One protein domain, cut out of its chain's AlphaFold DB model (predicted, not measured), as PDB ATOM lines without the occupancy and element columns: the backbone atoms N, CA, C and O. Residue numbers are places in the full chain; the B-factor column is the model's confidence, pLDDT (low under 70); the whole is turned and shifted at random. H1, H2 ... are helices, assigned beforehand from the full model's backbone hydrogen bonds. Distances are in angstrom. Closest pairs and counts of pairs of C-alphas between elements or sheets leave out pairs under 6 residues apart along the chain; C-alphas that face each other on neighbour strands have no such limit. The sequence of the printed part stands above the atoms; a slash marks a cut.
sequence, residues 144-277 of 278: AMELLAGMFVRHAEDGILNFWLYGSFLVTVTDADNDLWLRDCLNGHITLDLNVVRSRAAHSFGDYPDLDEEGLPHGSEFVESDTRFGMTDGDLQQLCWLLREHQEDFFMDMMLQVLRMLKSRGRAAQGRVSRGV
ATOM      1  N   ALA A 144     230.354 278.066 145.560       94.56
ATOM      2  CA  ALA A 144     228.972 278.136 146.053       94.56
ATOM      3  C   ALA A 144     228.769 277.341 147.348       94.56
ATOM      4  O   ALA A 144     228.237 277.856 148.329       94.56
ATOM      5  N   MET A 145     229.262 276.101 147.388       95.12
ATOM      6  CA  MET A 145     229.127 275.243 148.566       95.12
ATOM      7  C   MET A 145     229.860 275.797 149.794       95.12
ATOM      8  O   MET A 145     229.341 275.708 150.905       95.12
ATOM      9  N   GLU A 146     231.050 276.382 149.625       94.06
ATOM     10  CA  GLU A 146     231.792 276.989 150.737       94.06
ATOM     11  C   GLU A 146     231.090 278.248 151.259       94.06
ATOM     12  O   GLU A 146     230.952 278.421 152.472       94.06
ATOM     13  N   LEU A 147     230.618 279.100 150.346       94.06
ATOM     14  CA  LEU A 147     229.911 280.336 150.667       94.06
ATOM     15  C   LEU A 147     228.606 280.061 151.416       94.06
ATOM     16  O   LEU A 147     228.399 280.605 152.501       94.06
ATOM     17  N   LEU A 148     227.761 279.176 150.882       95.06
ATOM     18  CA  LEU A 148     226.471 278.843 151.483       95.06
ATOM     19  C   LEU A 148     226.644 278.127 152.825       95.06
ATOM     20  O   LEU A 148     226.035 278.536 153.813       95.06
ATOM     21  N   ALA A 149     227.525 277.124 152.912       95.25
ATOM     22  CA  ALA A 149     227.785 276.437 154.178       95.25
ATOM     23  C   ALA A 149     228.313 277.402 155.252       95.25
ATOM     24  O   ALA A 149     227.880 277.346 156.404       95.25
ATOM     25  N   GLY A 150     229.222 278.309 154.882       94.06
ATOM     26  CA  GLY A 150     229.746 279.325 155.790       94.06
ATOM     27  C   GLY A 150     228.682 280.307 156.268       94.06
ATOM     28  O   GLY A 150     228.599 280.570 157.469       94.06
ATOM     29  N   MET A 151     227.828 280.780 155.359       93.31
ATOM     30  CA  MET A 151     226.705 281.658 155.678       93.31
ATOM     31  C   MET A 151     225.711 280.985 156.635       93.31
ATOM     32  O   MET A 151     225.352 281.576 157.655       93.31
ATOM     33  N   PHE A 152     225.317 279.735 156.370       94.00
ATOM     34  CA  PHE A 152     224.412 278.991 157.249       94.00
ATOM     35  C   PHE A 152     225.020 278.747 158.631       94.00
ATOM     36  O   PHE A 152     224.364 279.000 159.635       94.00
ATOM     37  N   VAL A 153     226.291 278.347 158.712       93.31
ATOM     38  CA  VAL A 153     226.998 278.198 159.999       93.31
ATOM     39  C   VAL A 153     227.086 279.524 160.765       93.31
ATOM     40  O   VAL A 153     227.148 279.529 161.993       93.31
ATOM     41  N   ARG A 154     227.138 280.660 160.063       91.62
ATOM     42  CA  ARG A 154     227.255 281.984 160.682       91.62
ATOM     43  C   ARG A 154     225.931 282.487 161.254       91.62
ATOM     44  O   ARG A 154     225.962 283.077 162.338       91.62
ATOM     45  N   HIS A 155     224.830 282.274 160.534       89.00
ATOM     46  CA  HIS A 155     223.547 282.936 160.806       89.00
ATOM     47  C   HIS A 155     222.407 282.006 161.193       89.00
ATOM     48  O   HIS A 155     221.527 282.428 161.922       89.00
ATOM     49  N   ALA A 156     222.420 280.751 160.750       87.31
ATOM     50  CA  ALA A 156     221.284 279.842 160.893       87.31
ATOM     51  C   ALA A 156     221.722 278.416 161.262       87.31
ATOM     52  O   ALA A 156     221.109 277.445 160.827       87.31
ATOM     53  N   GLU A 157     222.788 278.284 162.059       91.44
ATOM     54  CA  GLU A 157     223.398 276.997 162.415       91.44
ATOM     55  C   GLU A 157     222.399 276.024 163.046       91.44
ATOM     56  O   GLU A 157     222.271 274.891 162.589       91.44
ATOM     57  N   ASP A 158     221.668 276.470 164.068       89.00
ATOM     58  CA  ASP A 158     220.686 275.618 164.737       89.00
ATOM     59  C   ASP A 158     219.525 275.296 163.787       89.00
ATOM     60  O   ASP A 158     219.127 274.140 163.656       89.00
ATOM     61  N   GLY A 159     219.029 276.302 163.058       87.56
ATOM     62  CA  GLY A 159     217.920 276.152 162.116       87.56
ATOM     63  C   GLY A 159     218.199 275.117 161.025       87.56
ATOM     64  O   GLY A 159     217.390 274.212 160.824       87.56
ATOM     65  N   ILE A 160     219.357 275.196 160.357       91.75
ATOM     66  CA  ILE A 160     219.713 274.260 159.283       91.75
ATOM     67  C   ILE A 160     219.928 272.833 159.807       91.75
ATOM     68  O   ILE A 160     219.511 271.870 159.162       91.75
ATOM     69  N   LEU A 161     220.539 272.677 160.988       92.69
ATOM     70  CA  LEU A 161     220.746 271.362 161.602       92.69
ATOM     71  C   LEU A 161     219.416 270.715 161.992       92.69
ATOM     72  O   LEU A 161     219.219 269.528 161.726       92.69
ATOM     73  N   ASN A 162     218.503 271.494 162.573       88.19
ATOM     74  CA  ASN A 162     217.176 271.018 162.946       88.19
ATOM     75  C   ASN A 162     216.362 270.635 161.713       88.19
ATOM     76  O   ASN A 162     215.790 269.547 161.666       88.19
ATOM     77  N   PHE A 163     216.368 271.473 160.677       88.38
ATOM     78  CA  PHE A 163     215.642 271.183 159.448       88.38
ATOM     79  C   PHE A 163     216.160 269.920 158.757       88.38
ATOM     80  O   PHE A 163     215.375 269.080 158.309       88.38
ATOM     81  N   TRP A 164     217.481 269.743 158.716       92.00
ATOM     82  CA  TRP A 164     218.092 268.542 158.163       92.00
ATOM     83  C   TRP A 164     217.736 267.280 158.968       92.00
ATOM     84  O   TRP A 164     217.290 266.303 158.369       92.00
ATOM     85  N   LEU A 165     217.881 267.290 160.300       90.06
ATOM     86  CA  LEU A 165     217.657 266.106 161.150       90.06
ATOM     87  C   LEU A 165     216.181 265.782 161.395       90.06
ATOM     88  O   LEU A 165     215.821 264.613 161.524       90.06
ATOM     89  N   TYR A 166     215.343 266.809 161.504       84.50
ATOM     90  CA  TYR A 166     213.980 266.700 162.030       84.50
ATOM     91  C   TYR A 166     212.908 267.189 161.055       84.50
ATOM     92  O   TYR A 166     211.726 266.987 161.310       84.50
ATOM     93  N   GLY A 167     213.291 267.817 159.940       80.56
ATOM     94  CA  GLY A 167     212.342 268.362 158.965       80.56
ATOM     95  C   GLY A 167     211.681 269.670 159.402       80.56
ATOM     96  O   GLY A 167     210.826 270.177 158.689       80.56
ATOM     97  N   SER A 168     212.083 270.238 160.542       81.75
ATOM     98  CA  SER A 168     211.556 271.503 161.056       81.75
ATOM     99  C   SER A 168     212.683 272.424 161.505       81.75
ATOM    100  O   SER A 168     213.661 271.972 162.097       81.75
ATOM    101  N   PHE A 169     212.534 273.723 161.248       81.19
ATOM    102  CA  PHE A 169     213.445 274.747 161.764       81.19
ATOM    103  C   PHE A 169     213.238 275.003 163.265       81.19
ATOM    104  O   PHE A 169     214.166 275.444 163.949       81.19
ATOM    105  N   LEU A 170     212.047 274.690 163.790       77.25
ATOM    106  CA  LEU A 170     211.699 274.825 165.200       77.25
ATOM    107  C   LEU A 170     211.816 273.476 165.910       77.25
ATOM    108  O   LEU A 170     211.288 272.458 165.468       77.25
ATOM    109  N   VAL A 171     212.469 273.470 167.070       65.19
ATOM    110  CA  VAL A 171     212.563 272.265 167.901       65.19
ATOM    111  C   VAL A 171     211.364 272.198 168.832       65.19
ATOM    112  O   VAL A 171     211.344 272.841 169.881       65.19
ATOM    113  N   THR A 172     210.367 271.396 168.470       61.47
ATOM    114  CA  THR A 172     209.259 271.045 169.373       61.47
ATOM    115  C   THR A 172     209.459 269.667 170.007       61.47
ATOM    116  O   THR A 172     209.114 269.477 171.173       61.47
ATOM    117  N   VAL A 173     210.082 268.728 169.283       63.81
ATOM    118  CA  VAL A 173     210.468 267.387 169.753       63.81
ATOM    119  C   VAL A 173     211.749 266.955 169.028       63.81
ATOM    120  O   VAL A 173     211.788 267.002 167.801       63.81
ATOM    121  N   THR A 174     212.782 266.525 169.759       77.00
ATOM    122  CA  THR A 174     213.998 265.928 169.174       77.00
ATOM    123  C   THR A 174     214.015 264.410 169.319       77.00
ATOM    124  O   THR A 174     213.347 263.836 170.185       77.00
ATOM    125  N   ASP A 175     214.817 263.758 168.478       82.00
ATOM    126  CA  ASP A 175     215.200 262.359 168.649       82.00
ATOM    127  C   ASP A 175     216.536 262.288 169.406       82.00
ATOM    128  O   ASP A 175     217.570 262.762 168.925       82.00
ATOM    129  N   ALA A 176     216.525 261.657 170.584       85.75
ATOM    130  CA  ALA A 176     217.706 261.496 171.426       85.75
ATOM    131  C   ALA A 176     218.861 260.768 170.710       85.75
ATOM    132  O   ALA A 176     220.030 261.045 171.000       85.75
ATOM    133  N   ASP A 177     218.559 259.874 169.764       87.19
ATOM    134  CA  ASP A 177     219.572 259.165 168.978       87.19
ATOM    135  C   ASP A 177     220.237 260.081 167.938       87.19
ATOM    136  O   ASP A 177     221.422 259.906 167.619       87.19
ATOM    137  N   ASN A 178     219.510 261.071 167.408       88.31
ATOM    138  CA  ASN A 178     220.057 262.104 166.524       88.31
ATOM    139  C   ASN A 178     220.876 263.129 167.311       88.31
ATOM    140  O   ASN A 178     222.005 263.427 166.914       88.31
ATOM    141  N   ASP A 179     220.379 263.578 168.464       88.06
ATOM    142  CA  ASP A 179     221.093 264.508 169.343       88.06
ATOM    143  C   ASP A 179     222.433 263.925 169.818       88.06
ATOM    144  O   ASP A 179     223.485 264.576 169.763       88.06
ATOM    145  N   LEU A 180     222.420 262.661 170.263       89.94
ATOM    146  CA  LEU A 180     223.624 261.963 170.709       89.94
ATOM    147  C   LEU A 180     224.630 261.800 169.564       89.94
ATOM    148  O   LEU A 180     225.820 262.074 169.745       89.94
ATOM    149  N   TRP A 181     224.151 261.390 168.386       91.25
ATOM    150  CA  TRP A 181     224.991 261.226 167.206       91.25
ATOM    151  C   TRP A 181     225.624 262.547 166.772       91.25
ATOM    152  O   TRP A 181     226.833 262.583 166.531       91.25
ATOM    153  N   LEU A 182     224.849 263.635 166.711       91.12
ATOM    154  CA  LEU A 182     225.349 264.946 166.303       91.12
ATOM    155  C   LEU A 182     226.454 265.401 167.257       91.12
ATOM    156  O   LEU A 182     227.537 265.791 166.820       91.12
ATOM    157  N   ARG A 183     226.238 265.253 168.567       90.00
ATOM    158  CA  ARG A 183     227.249 265.571 169.580       90.00
ATOM    159  C   ARG A 183     228.539 264.768 169.383       90.00
ATOM    160  O   ARG A 183     229.631 265.337 169.417       90.00
ATOM    161  N   ASP A 184     228.440 263.459 169.176       90.06
ATOM    162  CA  ASP A 184     229.608 262.594 168.970       90.06
ATOM    163  C   ASP A 184     230.320 262.881 167.638       90.06
ATOM    164  O   ASP A 184     231.554 262.848 167.554       90.06
ATOM    165  N   CYS A 185     229.559 263.243 166.607       89.56
ATOM    166  CA  CYS A 185     230.064 263.689 165.318       89.56
ATOM    167  C   CYS A 185     230.892 264.976 165.440       89.56
ATOM    168  O   CYS A 185     232.048 265.014 164.993       89.56
ATOM    169  N   LEU A 186     230.352 265.995 166.115       89.12
ATOM    170  CA  LEU A 186     231.010 267.287 166.327       89.12
ATOM    171  C   LEU A 186     232.250 267.175 167.227       89.12
ATOM    172  O   LEU A 186     233.262 267.825 166.964       89.12
ATOM    173  N   ASN A 187     232.228 266.275 168.214       88.00
ATOM    174  CA  ASN A 187     233.408 265.924 169.017       88.00
ATOM    175  C   ASN A 187     234.453 265.115 168.232       88.00
ATOM    176  O   ASN A 187     235.598 264.958 168.655       88.00
ATOM    177  N   GLY A 188     234.087 264.623 167.051       84.06
ATOM    178  CA  GLY A 188     234.968 263.892 166.159       84.06
ATOM    179  C   GLY A 188     235.162 262.425 166.507       84.06
ATOM    180  O   GLY A 188     236.098 261.826 165.981       84.06
ATOM    181  N   HIS A 189     234.275 261.859 167.325       85.50
ATOM    182  CA  HIS A 189     234.219 260.426 167.609       85.50
ATOM    183  C   HIS A 189     233.700 259.625 166.407       85.50
ATOM    184  O   HIS A 189     233.978 258.436 166.296       85.50
ATOM    185  N   ILE A 190     232.985 260.290 165.493       84.50
ATOM    186  CA  ILE A 190     232.387 259.685 164.302       84.50
ATOM    187  C   ILE A 190     233.037 260.258 163.030       84.50
ATOM    188  O   ILE A 190     233.427 261.437 162.957       84.50
ATOM    189  N   THR A 191     233.203 259.395 162.026       84.88
ATOM    190  CA  THR A 191     233.634 259.763 160.673       84.88
ATOM    191  C   THR A 191     232.473 260.365 159.890       84.88
ATOM    192  O   THR A 191     231.361 259.859 159.940       84.88
ATOM    193  N   LEU A 192     232.746 261.449 159.166       88.94
ATOM    194  CA  LEU A 192     231.762 262.137 158.336       88.94
ATOM    195  C   LEU A 192     231.880 261.654 156.892       88.94
ATOM    196  O   LEU A 192     232.906 261.896 156.250       88.94
ATOM    197  N   ASP A 193     230.826 261.026 156.392       91.19
ATOM    198  CA  ASP A 193     230.656 260.674 154.987       91.19
ATOM    199  C   ASP A 193     229.222 260.959 154.527       91.19
ATOM    200  O   ASP A 193     228.305 261.097 155.339       91.19
ATOM    201  N   LEU A 194     229.049 261.075 153.210       91.31
ATOM    202  CA  LEU A 194     227.790 261.497 152.603       91.31
ATOM    203  C   LEU A 194     226.647 260.500 152.845       91.31
ATOM    204  O   LEU A 194     225.503 260.918 152.996       91.31
ATOM    205  N   ASN A 195     226.931 259.196 152.931       90.06
ATOM    206  CA  ASN A 195     225.884 258.195 153.153       90.06
ATOM    207  C   ASN A 195     225.298 258.329 154.556       90.06
ATOM    208  O   ASN A 195     224.084 258.239 154.727       90.06
ATOM    209  N   VAL A 196     226.150 258.584 155.554       89.31
ATOM    210  CA  VAL A 196     225.691 258.849 156.923       89.31
ATOM    211  C   VAL A 196     224.847 260.121 156.967       89.31
ATOM    212  O   VAL A 196     223.777 260.099 157.574       89.31
ATOM    213  N   VAL A 197     225.278 261.192 156.287       90.31
ATOM    214  CA  VAL A 197     224.514 262.450 156.213       90.31
ATOM    215  C   VAL A 197     223.126 262.217 155.605       90.31
ATOM    216  O   VAL A 197     222.125 262.602 156.202       90.31
ATOM    217  N   ARG A 198     223.043 261.500 154.480       91.19
ATOM    218  CA  ARG A 198     221.758 261.156 153.850       91.19
ATOM    219  C   ARG A 198     220.884 260.274 154.737       91.19
ATOM    220  O   ARG A 198     219.693 260.516 154.849       91.19
ATOM    221  N   SER A 199     221.467 259.279 155.407       89.44
ATOM    222  CA  SER A 199     220.712 258.351 156.268       89.44
ATOM    223  C   SER A 199     220.069 259.013 157.487       89.44
ATOM    224  O   SER A 199     219.139 258.457 158.063       89.44
ATOM    225  N   ARG A 200     220.602 260.167 157.902       89.25
ATOM    226  CA  ARG A 200     220.139 260.938 159.059       89.25
ATOM    227  C   ARG A 200     219.218 262.087 158.675       89.25
ATOM    228  O   ARG A 200     218.603 262.663 159.565       89.25
ATOM    229  N   ALA A 201     219.140 262.422 157.390       87.62
ATOM    230  CA  ALA A 201     218.204 263.426 156.927       87.62
ATOM    231  C   ALA A 201     216.779 262.957 157.229       87.62
ATOM    232  O   ALA A 201     216.433 261.802 156.961       87.62
ATOM    233  N   ALA A 202     215.951 263.849 157.768       83.00
ATOM    234  CA  ALA A 202     214.529 263.583 157.909       83.00
ATOM    235  C   ALA A 202     213.961 263.142 156.550       83.00
ATOM    236  O   ALA A 202     214.312 263.703 155.511       83.00
ATOM    237  N   HIS A 203     213.081 262.143 156.531       68.75
ATOM    238  CA  HIS A 203     212.329 261.843 155.316       68.75
ATOM    239  C   HIS A 203     211.500 263.080 154.959       68.75
ATOM    240  O   HIS A 203     210.860 263.630 155.852       68.75
ATOM    241  N   SER A 204     211.571 263.549 153.708       52.94
ATOM    242  CA  SER A 204     210.881 264.760 153.247       52.94
ATOM    243  C   SER A 204     209.387 264.699 153.566       52.94
ATOM    244  O   SER A 204     208.606 264.090 152.849       52.94
ATOM    245  N   PHE A 205     209.025 265.314 154.683       42.34
ATOM    246  CA  PHE A 205     207.694 265.778 155.043       42.34
ATOM    247  C   PHE A 205     207.910 267.118 155.736       42.34
ATOM    248  O   PHE A 205     207.737 267.270 156.941       42.34
ATOM    249  N   GLY A 206     208.424 268.063 154.960       43.91
ATOM    250  CA  GLY A 206     208.316 269.474 155.271       43.91
ATOM    251  C   GLY A 206     207.383 270.065 154.233       43.91
ATOM    252  O   GLY A 206     207.873 270.699 153.304       43.91
ATOM    253  N   ASP A 207     206.078 269.794 154.353       40.62
ATOM    254  CA  ASP A 207     205.080 270.672 153.739       40.62
ATOM    255  C   ASP A 207     205.345 272.049 154.352       40.62
ATOM    256  O   ASP A 207     205.044 272.290 155.524       40.62
ATOM    257  N   TYR A 208     205.973 272.944 153.590       43.41
ATOM    258  CA  TYR A 208     205.658 274.348 153.792       43.41
ATOM    259  C   TYR A 208     204.174 274.453 153.432       43.41
ATOM    260  O   TYR A 208     203.784 273.886 152.410       43.41
ATOM    261  N   PRO A 209     203.325 275.027 154.293       43.03
ATOM    262  CA  PRO A 209     201.890 274.929 154.098       43.03
ATOM    263  C   PRO A 209     201.506 275.451 152.716       43.03
ATOM    264  O   PRO A 209     201.970 276.526 152.333       43.03
ATOM    265  N   ASP A 210     200.653 274.704 152.005       42.09
ATOM    266  CA  ASP A 210     199.975 275.205 150.810       42.09
ATOM    267  C   ASP A 210     199.383 276.571 151.171       42.09
ATOM    268  O   ASP A 210     198.502 276.674 152.037       42.09
ATOM    269  N   LEU A 211     199.947 277.618 150.573       46.28
ATOM    270  CA  LEU A 211     199.424 278.964 150.687       46.28
ATOM    271  C   LEU A 211     198.182 279.031 149.796       46.28
ATOM    272  O   LEU A 211     198.200 278.560 148.657       46.28
ATOM    273  N   ASP A 212     197.092 279.576 150.315       47.53
ATOM    274  CA  ASP A 212     195.915 279.886 149.517       47.53
ATOM    275  C   ASP A 212     196.194 281.045 148.541       47.53
ATOM    276  O   ASP A 212     197.273 281.637 148.539       47.53
ATOM    277  N   GLU A 213     195.213 281.379 147.693       45.56
ATOM    278  CA  GLU A 213     195.313 282.463 146.694       45.56
ATOM    279  C   GLU A 213     195.610 283.856 147.306       45.56
ATOM    280  O   GLU A 213     195.836 284.811 146.567       45.56
ATOM    281  N   GLU A 214     195.613 283.989 148.639       49.56
ATOM    282  CA  GLU A 214     195.946 285.211 149.384       49.56
ATOM    283  C   GLU A 214     197.313 285.117 150.100       49.56
ATOM    284  O   GLU A 214     197.697 286.033 150.832       49.56
ATOM    285  N   GLY A 215     198.069 284.034 149.886       44.66
ATOM    286  CA  GLY A 215     199.377 283.809 150.496       44.66
ATOM    287  C   GLY A 215     199.318 283.261 151.929       44.66
ATOM    288  O   GLY A 215     200.308 283.389 152.655       44.66
ATOM    289  N   LEU A 216     198.192 282.675 152.363       42.59
ATOM    290  CA  LEU A 216     197.986 282.175 153.727       42.59
ATOM    291  C   LEU A 216     197.954 280.634 153.814       42.59
ATOM    292  O   LEU A 216     197.241 279.981 153.060       42.59
ATOM    293  N   PRO A 217     198.651 280.025 154.789       40.41
ATOM    294  CA  PRO A 217     198.634 278.581 155.042       40.41
ATOM    295  C   PRO A 217     197.240 277.951 155.219       40.41
ATOM    296  O   PRO A 217     196.455 278.371 156.076       40.41
ATOM    297  N   HIS A 218     196.962 276.842 154.531       41.47
ATOM    298  CA  HIS A 218     195.789 276.009 154.806       41.47
ATOM    299  C   HIS A 218     195.919 275.193 156.116       41.47
ATOM    300  O   HIS A 218     196.528 274.130 156.148       41.47
ATOM    301  N   GLY A 219     195.222 275.617 157.181       36.91
ATOM    302  CA  GLY A 219     194.763 274.720 158.258       36.91
ATOM    303  C   GLY A 219     195.461 274.804 159.628       36.91
ATOM    304  O   GLY A 219     196.607 274.421 159.801       36.91
ATOM    305  N   SER A 220     194.657 275.206 160.623       37.91
ATOM    306  CA  SER A 220     194.799 275.116 162.093       37.91
ATOM    307  C   SER A 220     196.075 275.650 162.771       37.91
ATOM    308  O   SER A 220     197.097 274.983 162.816       37.91
ATOM    309  N   GLU A 221     195.903 276.796 163.446       40.62
ATOM    310  CA  GLU A 221     196.703 277.313 164.576       40.62
ATOM    311  C   GLU A 221     198.221 277.462 164.369       40.62
ATOM    312  O   GLU A 221     198.992 277.253 165.304       40.62
ATOM    313  N   PHE A 222     198.664 277.917 163.199       39.47
ATOM    314  CA  PHE A 222     200.022 278.445 163.059       39.47
ATOM    315  C   PHE A 222     200.027 279.961 163.244       39.47
ATOM    316  O   PHE A 222     199.166 280.686 162.740       39.47
ATOM    317  N   VAL A 223     200.961 280.426 164.070       39.03
ATOM    318  CA  VAL A 223     201.151 281.842 164.376       39.03
ATOM    319  C   VAL A 223     201.795 282.481 163.148       39.03
ATOM    320  O   VAL A 223     202.619 281.861 162.491       39.03
ATOM    321  N   GLU A 224     201.450 283.732 162.854       37.94
ATOM    322  CA  GLU A 224     201.982 284.578 161.764       37.94
ATOM    323  C   GLU A 224     203.525 284.513 161.598       37.94
ATOM    324  O   GLU A 224     204.054 284.787 160.524       37.94
ATOM    325  N   SER A 225     204.243 284.076 162.640       38.50
ATOM    326  CA  SER A 225     205.673 283.749 162.661       38.50
ATOM    327  C   SER A 225     206.113 282.559 161.791       38.50
ATOM    328  O   SER A 225     207.309 282.435 161.568       38.50
ATOM    329  N   ASP A 226     205.203 281.704 161.318       39.81
ATOM    330  CA  ASP A 226     205.497 280.546 160.448       39.81
ATOM    331  C   ASP A 226     205.263 280.833 158.951       39.81
ATOM    332  O   ASP A 226     205.359 279.939 158.114       39.81
ATOM    333  N   THR A 227     204.952 282.084 158.596       41.81
ATOM    334  CA  THR A 227     204.789 282.515 157.198       41.81
ATOM    335  C   THR A 227     206.115 282.947 156.565       41.81
ATOM    336  O   THR A 227     207.082 283.271 157.264       41.81
ATOM    337  N   ARG A 228     206.112 283.038 155.225       41.31
ATOM    338  CA  ARG A 228     207.179 283.525 154.320       41.31
ATOM    339  C   ARG A 228     207.862 284.831 154.773       41.31
ATOM    340  O   ARG A 228     208.949 285.137 154.304       41.31
ATOM    341  N   PHE A 229     207.260 285.580 155.701       36.41
ATOM    342  CA  PHE A 229     207.659 286.935 156.094       36.41
ATOM    343  C   PHE A 229     207.892 287.130 157.612       36.41
ATOM    344  O   PHE A 229     208.119 288.254 158.057       36.41
ATOM    345  N   GLY A 230     207.813 286.068 158.430       35.31
ATOM    346  CA  GLY A 230     207.644 286.198 159.887       35.31
ATOM    347  C   GLY A 230     208.876 286.001 160.783       35.31
ATOM    348  O   GLY A 230     208.803 286.308 161.976       35.31
ATOM    349  N   MET A 231     210.004 285.501 160.268       41.41
ATOM    350  CA  MET A 231     211.181 285.185 161.094       41.41
ATOM    351  C   MET A 231     212.371 286.104 160.807       41.41
ATOM    352  O   MET A 231     212.627 286.473 159.666       41.41
ATOM    353  N   THR A 232     213.171 286.404 161.837       47.62
ATOM    354  CA  THR A 232     214.462 287.117 161.719       47.62
ATOM    355  C   THR A 232     215.440 286.438 160.742       47.62
ATOM    356  O   THR A 232     216.295 287.110 160.160       47.62
ATOM    357  N   ASP A 233     215.253 285.136 160.499       55.69
ATOM    358  CA  ASP A 233     215.965 284.317 159.509       55.69
ATOM    359  C   ASP A 233     215.038 283.695 158.445       55.69
ATOM    360  O   ASP A 233     215.414 282.699 157.826       55.69
ATOM    361  N   GLY A 234     213.839 284.252 158.222       67.75
ATOM    362  CA  GLY A 234     212.847 283.716 157.273       67.75
ATOM    363  C   GLY A 234     213.439 283.440 155.889       67.75
ATOM    364  O   GLY A 234     213.288 282.341 155.359       67.75
ATOM    365  N   ASP A 235     214.252 284.367 155.382       78.94
ATOM    366  CA  ASP A 235     214.927 284.234 154.085       78.94
ATOM    367  C   ASP A 235     215.913 283.051 154.042       78.94
ATOM    368  O   ASP A 235     216.040 282.365 153.029       78.94
ATOM    369  N   LEU A 236     216.627 282.788 155.145       86.62
ATOM    370  CA  LEU A 236     217.594 281.688 155.222       86.62
ATOM    371  C   LEU A 236     216.889 280.339 155.344       86.62
ATOM    372  O   LEU A 236     217.342 279.358 154.755       86.62
ATOM    373  N   GLN A 237     215.782 280.281 156.082       85.56
ATOM    374  CA  GLN A 237     214.954 279.078 156.155       85.56
ATOM    375  C   GLN A 237     214.347 278.754 154.789       85.56
ATOM    376  O   GLN A 237     214.429 277.610 154.341       85.56
ATOM    377  N   GLN A 238     213.840 279.768 154.087       82.31
ATOM    378  CA  GLN A 238     213.313 279.620 152.735       82.31
ATOM    379  C   GLN A 238     214.396 279.152 151.752       82.31
ATOM    380  O   GLN A 238     214.185 278.181 151.030       82.31
ATOM    381  N   LEU A 239     215.586 279.764 151.767       88.94
ATOM    382  CA  LEU A 239     216.713 279.318 150.940       88.94
ATOM    383  C   LEU A 239     217.115 277.870 151.253       88.94
ATOM    384  O   LEU A 239     217.366 277.077 150.349       88.94
ATOM    385  N   CYS A 240     217.175 277.511 152.536       90.25
ATOM    386  CA  CYS A 240     217.497 276.158 152.976       90.25
ATOM    387  C   CYS A 240     216.473 275.132 152.467       90.25
ATOM    388  O   CYS A 240     216.853 274.037 152.051       90.25
ATOM    389  N   TRP A 241     215.187 275.484 152.494       87.06
ATOM    390  CA  TRP A 241     214.119 274.654 151.949       87.06
ATOM    391  C   TRP A 241     214.242 274.511 150.428       87.06
ATOM    392  O   TRP A 241     214.291 273.385 149.942       87.06
ATOM    393  N   LEU A 242     214.417 275.618 149.698       87.25
ATOM    394  CA  LEU A 242     214.577 275.615 148.240       87.25
ATOM    395  C   LEU A 242     215.751 274.741 147.784       87.25
ATOM    396  O   LEU A 242     215.630 273.982 146.824       87.25
ATOM    397  N   LEU A 243     216.882 274.815 148.492       92.06
ATOM    398  CA  LEU A 243     218.040 273.965 148.217       92.06
ATOM    399  C   LEU A 243     217.717 272.486 148.428       92.06
ATOM    400  O   LEU A 243     218.171 271.655 147.653       92.06
ATOM    401  N   ARG A 244     216.947 272.134 149.458       89.00
ATOM    402  CA  ARG A 244     216.569 270.742 149.707       89.00
ATOM    403  C   ARG A 244     215.560 270.223 148.684       89.00
ATOM    404  O   ARG A 244     215.697 269.080 148.264       89.00
ATOM    405  N   GLU A 245     214.581 271.042 148.316       85.94
ATOM    406  CA  GLU A 245     213.496 270.667 147.407       85.94
ATOM    407  C   GLU A 245     213.987 270.548 145.961       85.94
ATOM    408  O   GLU A 245     213.793 269.525 145.307       85.94
ATOM    409  N   HIS A 246     214.683 271.573 145.468       87.06
ATOM    410  CA  HIS A 246     215.086 271.639 144.063       87.06
ATOM    411  C   HIS A 246     216.501 271.115 143.805       87.06
ATOM    412  O   HIS A 246     216.818 270.773 142.668       87.06
ATOM    413  N   GLN A 247     217.364 271.060 144.826       92.12
ATOM    414  CA  GLN A 247     218.789 270.732 144.688       92.12
ATOM    415  C   GLN A 247     219.275 269.758 145.784       92.12
ATOM    416  O   GLN A 247     220.326 269.966 146.396       92.12
ATOM    417  N   GLU A 248     218.522 268.676 146.039       91.94
ATOM    418  CA  GLU A 248     218.752 267.749 147.166       91.94
ATOM    419  C   GLU A 248     220.202 267.240 147.258       91.94
ATOM    420  O   GLU A 248     220.797 267.227 148.338       91.94
ATOM    421  N   ASP A 249     220.799 266.837 146.134       94.19
ATOM    422  CA  ASP A 249     222.170 266.319 146.119       94.19
ATOM    423  C   ASP A 249     223.175 267.372 146.604       94.19
ATOM    424  O   ASP A 249     223.991 267.089 147.487       94.19
ATOM    425  N   PHE A 250     223.049 268.603 146.099       96.25
ATOM    426  CA  PHE A 250     223.856 269.735 146.544       96.25
ATOM    427  C   PHE A 250     223.607 270.045 148.023       96.25
ATOM    428  O   PHE A 250     224.559 270.262 148.771       96.25
ATOM    429  N   PHE A 251     222.350 270.020 148.474       95.81
ATOM    430  CA  PHE A 251     222.001 270.238 149.875       95.81
ATOM    431  C   PHE A 251     222.689 269.223 150.802       95.81
ATOM    432  O   PHE A 251     223.266 269.606 151.820       95.81
ATOM    433  N   MET A 252     222.707 267.938 150.442       95.88
ATOM    434  CA  MET A 252     223.362 266.896 151.244       95.88
ATOM    435  C   MET A 252     224.885 267.068 151.293       95.88
ATOM    436  O   MET A 252     225.497 266.906 152.356       95.88
ATOM    437  N   ASP A 253     225.507 267.426 150.168       96.81
ATOM    438  CA  ASP A 253     226.938 267.739 150.117       96.81
ATOM    439  C   ASP A 253     227.273 269.002 150.931       96.81
ATOM    440  O   ASP A 253     228.251 269.022 151.691       96.81
ATOM    441  N   MET A 254     226.412 270.018 150.872       97.25
ATOM    442  CA  MET A 254     226.518 271.226 151.685       97.25
ATOM    443  C   MET A 254     226.395 270.898 153.178       97.25
ATOM    444  O   MET A 254     227.206 271.377 153.969       97.25
ATOM    445  N   MET A 255     225.466 270.030 153.588       97.12
ATOM    446  CA  MET A 255     225.346 269.592 154.985       97.12
ATOM    447  C   MET A 255     226.599 268.865 155.473       97.12
ATOM    448  O   MET A 255     227.070 269.094 156.592       97.12
ATOM    449  N   LEU A 256     227.204 268.032 154.626       96.44
ATOM    450  CA  LEU A 256     228.494 267.420 154.933       96.44
ATOM    451  C   LEU A 256     229.583 268.487 155.145       96.44
ATOM    452  O   LEU A 256     230.400 268.360 156.066       96.44
ATOM    453  N   GLN A 257     229.593 269.544 154.331       96.56
ATOM    454  CA  GLN A 257     230.508 270.674 154.489       96.56
ATOM    455  C   GLN A 257     230.240 271.466 155.782       96.56
ATOM    456  O   GLN A 257     231.186 271.722 156.530       96.56
ATOM    457  N   VAL A 258     228.979 271.758 156.114       96.75
ATOM    458  CA  VAL A 258     228.561 272.390 157.381       96.75
ATOM    459  C   VAL A 258     229.106 271.602 158.575       96.75
ATOM    460  O   VAL A 258     229.829 272.147 159.410       96.75
ATOM    461  N   LEU A 259     228.871 270.288 158.629       96.12
ATOM    462  CA  LEU A 259     229.342 269.444 159.735       96.12
ATOM    463  C   LEU A 259     230.875 269.418 159.843       96.12
ATOM    464  O   LEU A 259     231.426 269.416 160.950       96.12
ATOM    465  N   ARG A 260     231.593 269.441 158.710       95.19
ATOM    466  CA  ARG A 260     233.062 269.564 158.692       95.19
ATOM    467  C   ARG A 260     233.521 270.899 159.275       95.19
ATOM    468  O   ARG A 260     234.457 270.909 160.082       95.19
ATOM    469  N   MET A 261     232.861 271.998 158.912       94.25
ATOM    470  CA  MET A 261     233.158 273.333 159.438       94.25
ATOM    471  C   MET A 261     232.937 273.379 160.954       94.25
ATOM    472  O   MET A 261     233.861 273.732 161.692       94.25
ATOM    473  N   LEU A 262     231.791 272.901 161.443       94.12
ATOM    474  CA  LEU A 262     231.468 272.857 162.874       94.12
ATOM    475  C   LEU A 262     232.459 272.003 163.677       94.12
ATOM    476  O   LEU A 262     232.991 272.446 164.700       94.12
ATOM    477  N   LYS A 263     232.800 270.812 163.173       92.31
ATOM    478  CA  LYS A 263     233.813 269.930 163.773       92.31
ATOM    479  C   LYS A 263     235.190 270.592 163.842       92.31
ATOM    480  O   LYS A 263     235.902 270.457 164.841       92.31
ATOM    481  N   SER A 264     235.594 271.317 162.796       90.56
ATOM    482  CA  SER A 264     236.873 272.037 162.788       90.56
ATOM    483  C   SER A 264     236.892 273.200 163.792       90.56
ATOM    484  O   SER A 264     237.879 273.367 164.517       90.56
ATOM    485  N   ARG A 265     235.774 273.927 163.924       89.00
ATOM    486  CA  ARG A 265     235.584 275.013 164.896       89.00
ATOM    487  C   ARG A 265     235.661 274.504 166.338       89.00
ATOM    488  O   ARG A 265     236.378 275.090 167.151       89.00
ATOM    489  N   GLY A 266     235.018 273.372 166.637       82.50
ATOM    490  CA  GLY A 266     235.089 272.721 167.953       82.50
ATOM    491  C   GLY A 266     236.517 272.318 168.344       82.50
ATOM    492  O   GLY A 266     236.978 272.618 169.449       82.50
ATOM    493  N   ARG A 267     237.275 271.730 167.409       80.38
ATOM    494  CA  ARG A 267     238.693 271.378 167.628       80.38
ATOM    495  C   ARG A 267     239.574 272.602 167.876       80.38
ATOM    496  O   ARG A 267     240.447 272.564 168.744       80.38
ATOM    497  N   ALA A 268     239.355 273.688 167.136       79.88
ATOM    498  CA  ALA A 268     240.099 274.932 167.324       79.88
ATOM    499  C   ALA A 268     239.851 275.546 168.714       79.88
ATOM    500  O   ALA A 268     240.794 276.028 169.348       79.88
ATOM    501  N   ALA A 269     238.614 275.483 169.217       75.56
ATOM    502  CA  ALA A 269     238.274 275.928 170.566       75.56
ATOM    503  C   ALA A 269     238.970 275.078 171.646       75.56
ATOM    504  O   ALA A 269     239.621 275.629 172.535       75.56
ATOM    505  N   GLN A 270     238.932 273.745 171.529       73.06
ATOM    506  CA  GLN A 270     239.600 272.829 172.468       73.06
ATOM    507  C   GLN A 270     241.125 273.029 172.501       73.06
ATOM    508  O   GLN A 270     241.718 273.113 173.576       73.06
ATOM    509  N   GLY A 271     241.765 273.192 171.337       69.62
ATOM    510  CA  GLY A 271     243.211 273.421 171.247       69.62
ATOM    511  C   GLY A 271     243.680 274.744 171.869       69.62
ATOM    512  O   GLY A 271     244.803 274.818 172.375       69.62
ATOM    513  N   ARG A 272     242.835 275.786 171.873       68.31
ATOM    514  CA  ARG A 272     243.115 277.054 172.576       68.31
ATOM    515  C   ARG A 272     243.031 276.890 174.093       68.31
ATOM    516  O   ARG A 272     243.911 277.387 174.791       68.31
ATOM    517  N   VAL A 273     242.041 276.146 174.592       71.06
ATOM    518  CA  VAL A 273     241.900 275.847 176.028       71.06
ATOM    519  C   VAL A 273     243.102 275.048 176.538       71.06
ATOM    520  O   VAL A 273     243.690 275.419 177.548       71.06
ATOM    521  N   SER A 274     243.551 274.019 175.813       61.38
ATOM    522  CA  SER A 274     244.723 273.226 176.219       61.38
ATOM    523  C   SER A 274     246.045 274.008 176.210       61.38
ATOM    524  O   SER A 274     246.961 273.642 176.938       61.38
ATOM    525  N   ARG A 275     246.168 275.076 175.406       64.25
ATOM    526  CA  ARG A 275     247.371 275.932 175.352       64.25
ATOM    527  C   ARG A 275     247.374 277.071 176.372       64.25
ATOM    528  O   ARG A 275     248.448 277.543 176.710       64.25
ATOM    529  N   GLY A 276     246.211 277.517 176.847       53.94
ATOM    530  CA  GLY A 276     246.100 278.566 177.871       53.94
ATOM    531  C   GLY A 276     246.291 278.077 179.313       53.94
ATOM    532  O   GLY A 276     246.295 278.890 180.230       53.94
ATOM    533  N   VAL A 277     246.421 276.761 179.514       54.25
ATOM    534  CA  VAL A 277     246.604 276.104 180.824       54.25
ATOM    535  C   VAL A 277     248.052 275.598 181.007       54.25
ATOM    536  O   VAL A 277     248.347 274.907 181.978       54.25
TER     537      VAL A 277
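What this domain is: This is residues 144 to 277 of the 278 residues of an uncharacterized protein of mine drainage metagenome (UniProt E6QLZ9). A cluster of short helices is gathered along one long helix, H6: H1, H3 and H4 pack on it crosswise, H2 sits in the middle of the cluster, and H5 makes a corner with H6. Residues 271 to 277, of which 271 to 275 belong to H6, stick out at one end, while the long stretch 201 to 233, without a named element, reaches to the other. The printed part has 134 residues with six named helices, H1 to H6 in order, and no named strand: all helix. It is only just compact, close to loose, with a radius of gyration of the C-alphas of 16.5 A, and elongated, spanning 60 by 32 by 31 A.

How they stand to each other: H1, residues 144 to 155, touches H6, residues 248 to 275, at a steep tilt of 56 degrees; the closest C-alphas, of Ala 149 and Val 258, are 5.2 A apart. H2, residues 157 to 166, only just touches H5, residues 234 to 246, with 3 pairs of C-alphas within 8 A, the closest Ile 160 and Cys 240 at 6.9 A. H3, residues 176 to 186, touches H6 at 63 degrees, a steep tilt, closest at the C-alphas of Leu 186 and Lys 263, 4.6 A. H4, residues 194 to 200, touches H6 about perpendicular, at 86 degrees, closest at the C-alphas of Leu 194 and Leu 256, 6.4 A. H5 and H6 touch only at the corner, closest at the C-alphas of Arg 244 and Phe 251, 5.5 A. H1 is apart from H3 and H4. In the six helices every O i to N i+4 pair is within hydrogen-bond range.

Where its parts are: H1 begins at C-alpha 144, (228.972, 278.136, 146.053), and is 16.4 A long; H2 is 14.0 A, H3 15.4 A, H4 10.0 A and H5 18.0 A. H6, 41.0 A, ends at C-alpha 275, (247.371, 275.932, 175.352).

The domain as a whole: The C-alphas farthest apart, of Glu 213 and Val 277, are 61.9 A apart. The printed part has no cut; the link H4 to H5 is long. The model's pLDDT is under 70 at residues 171 to 173, 203 to 234, 271 to 272 and 274 to 277.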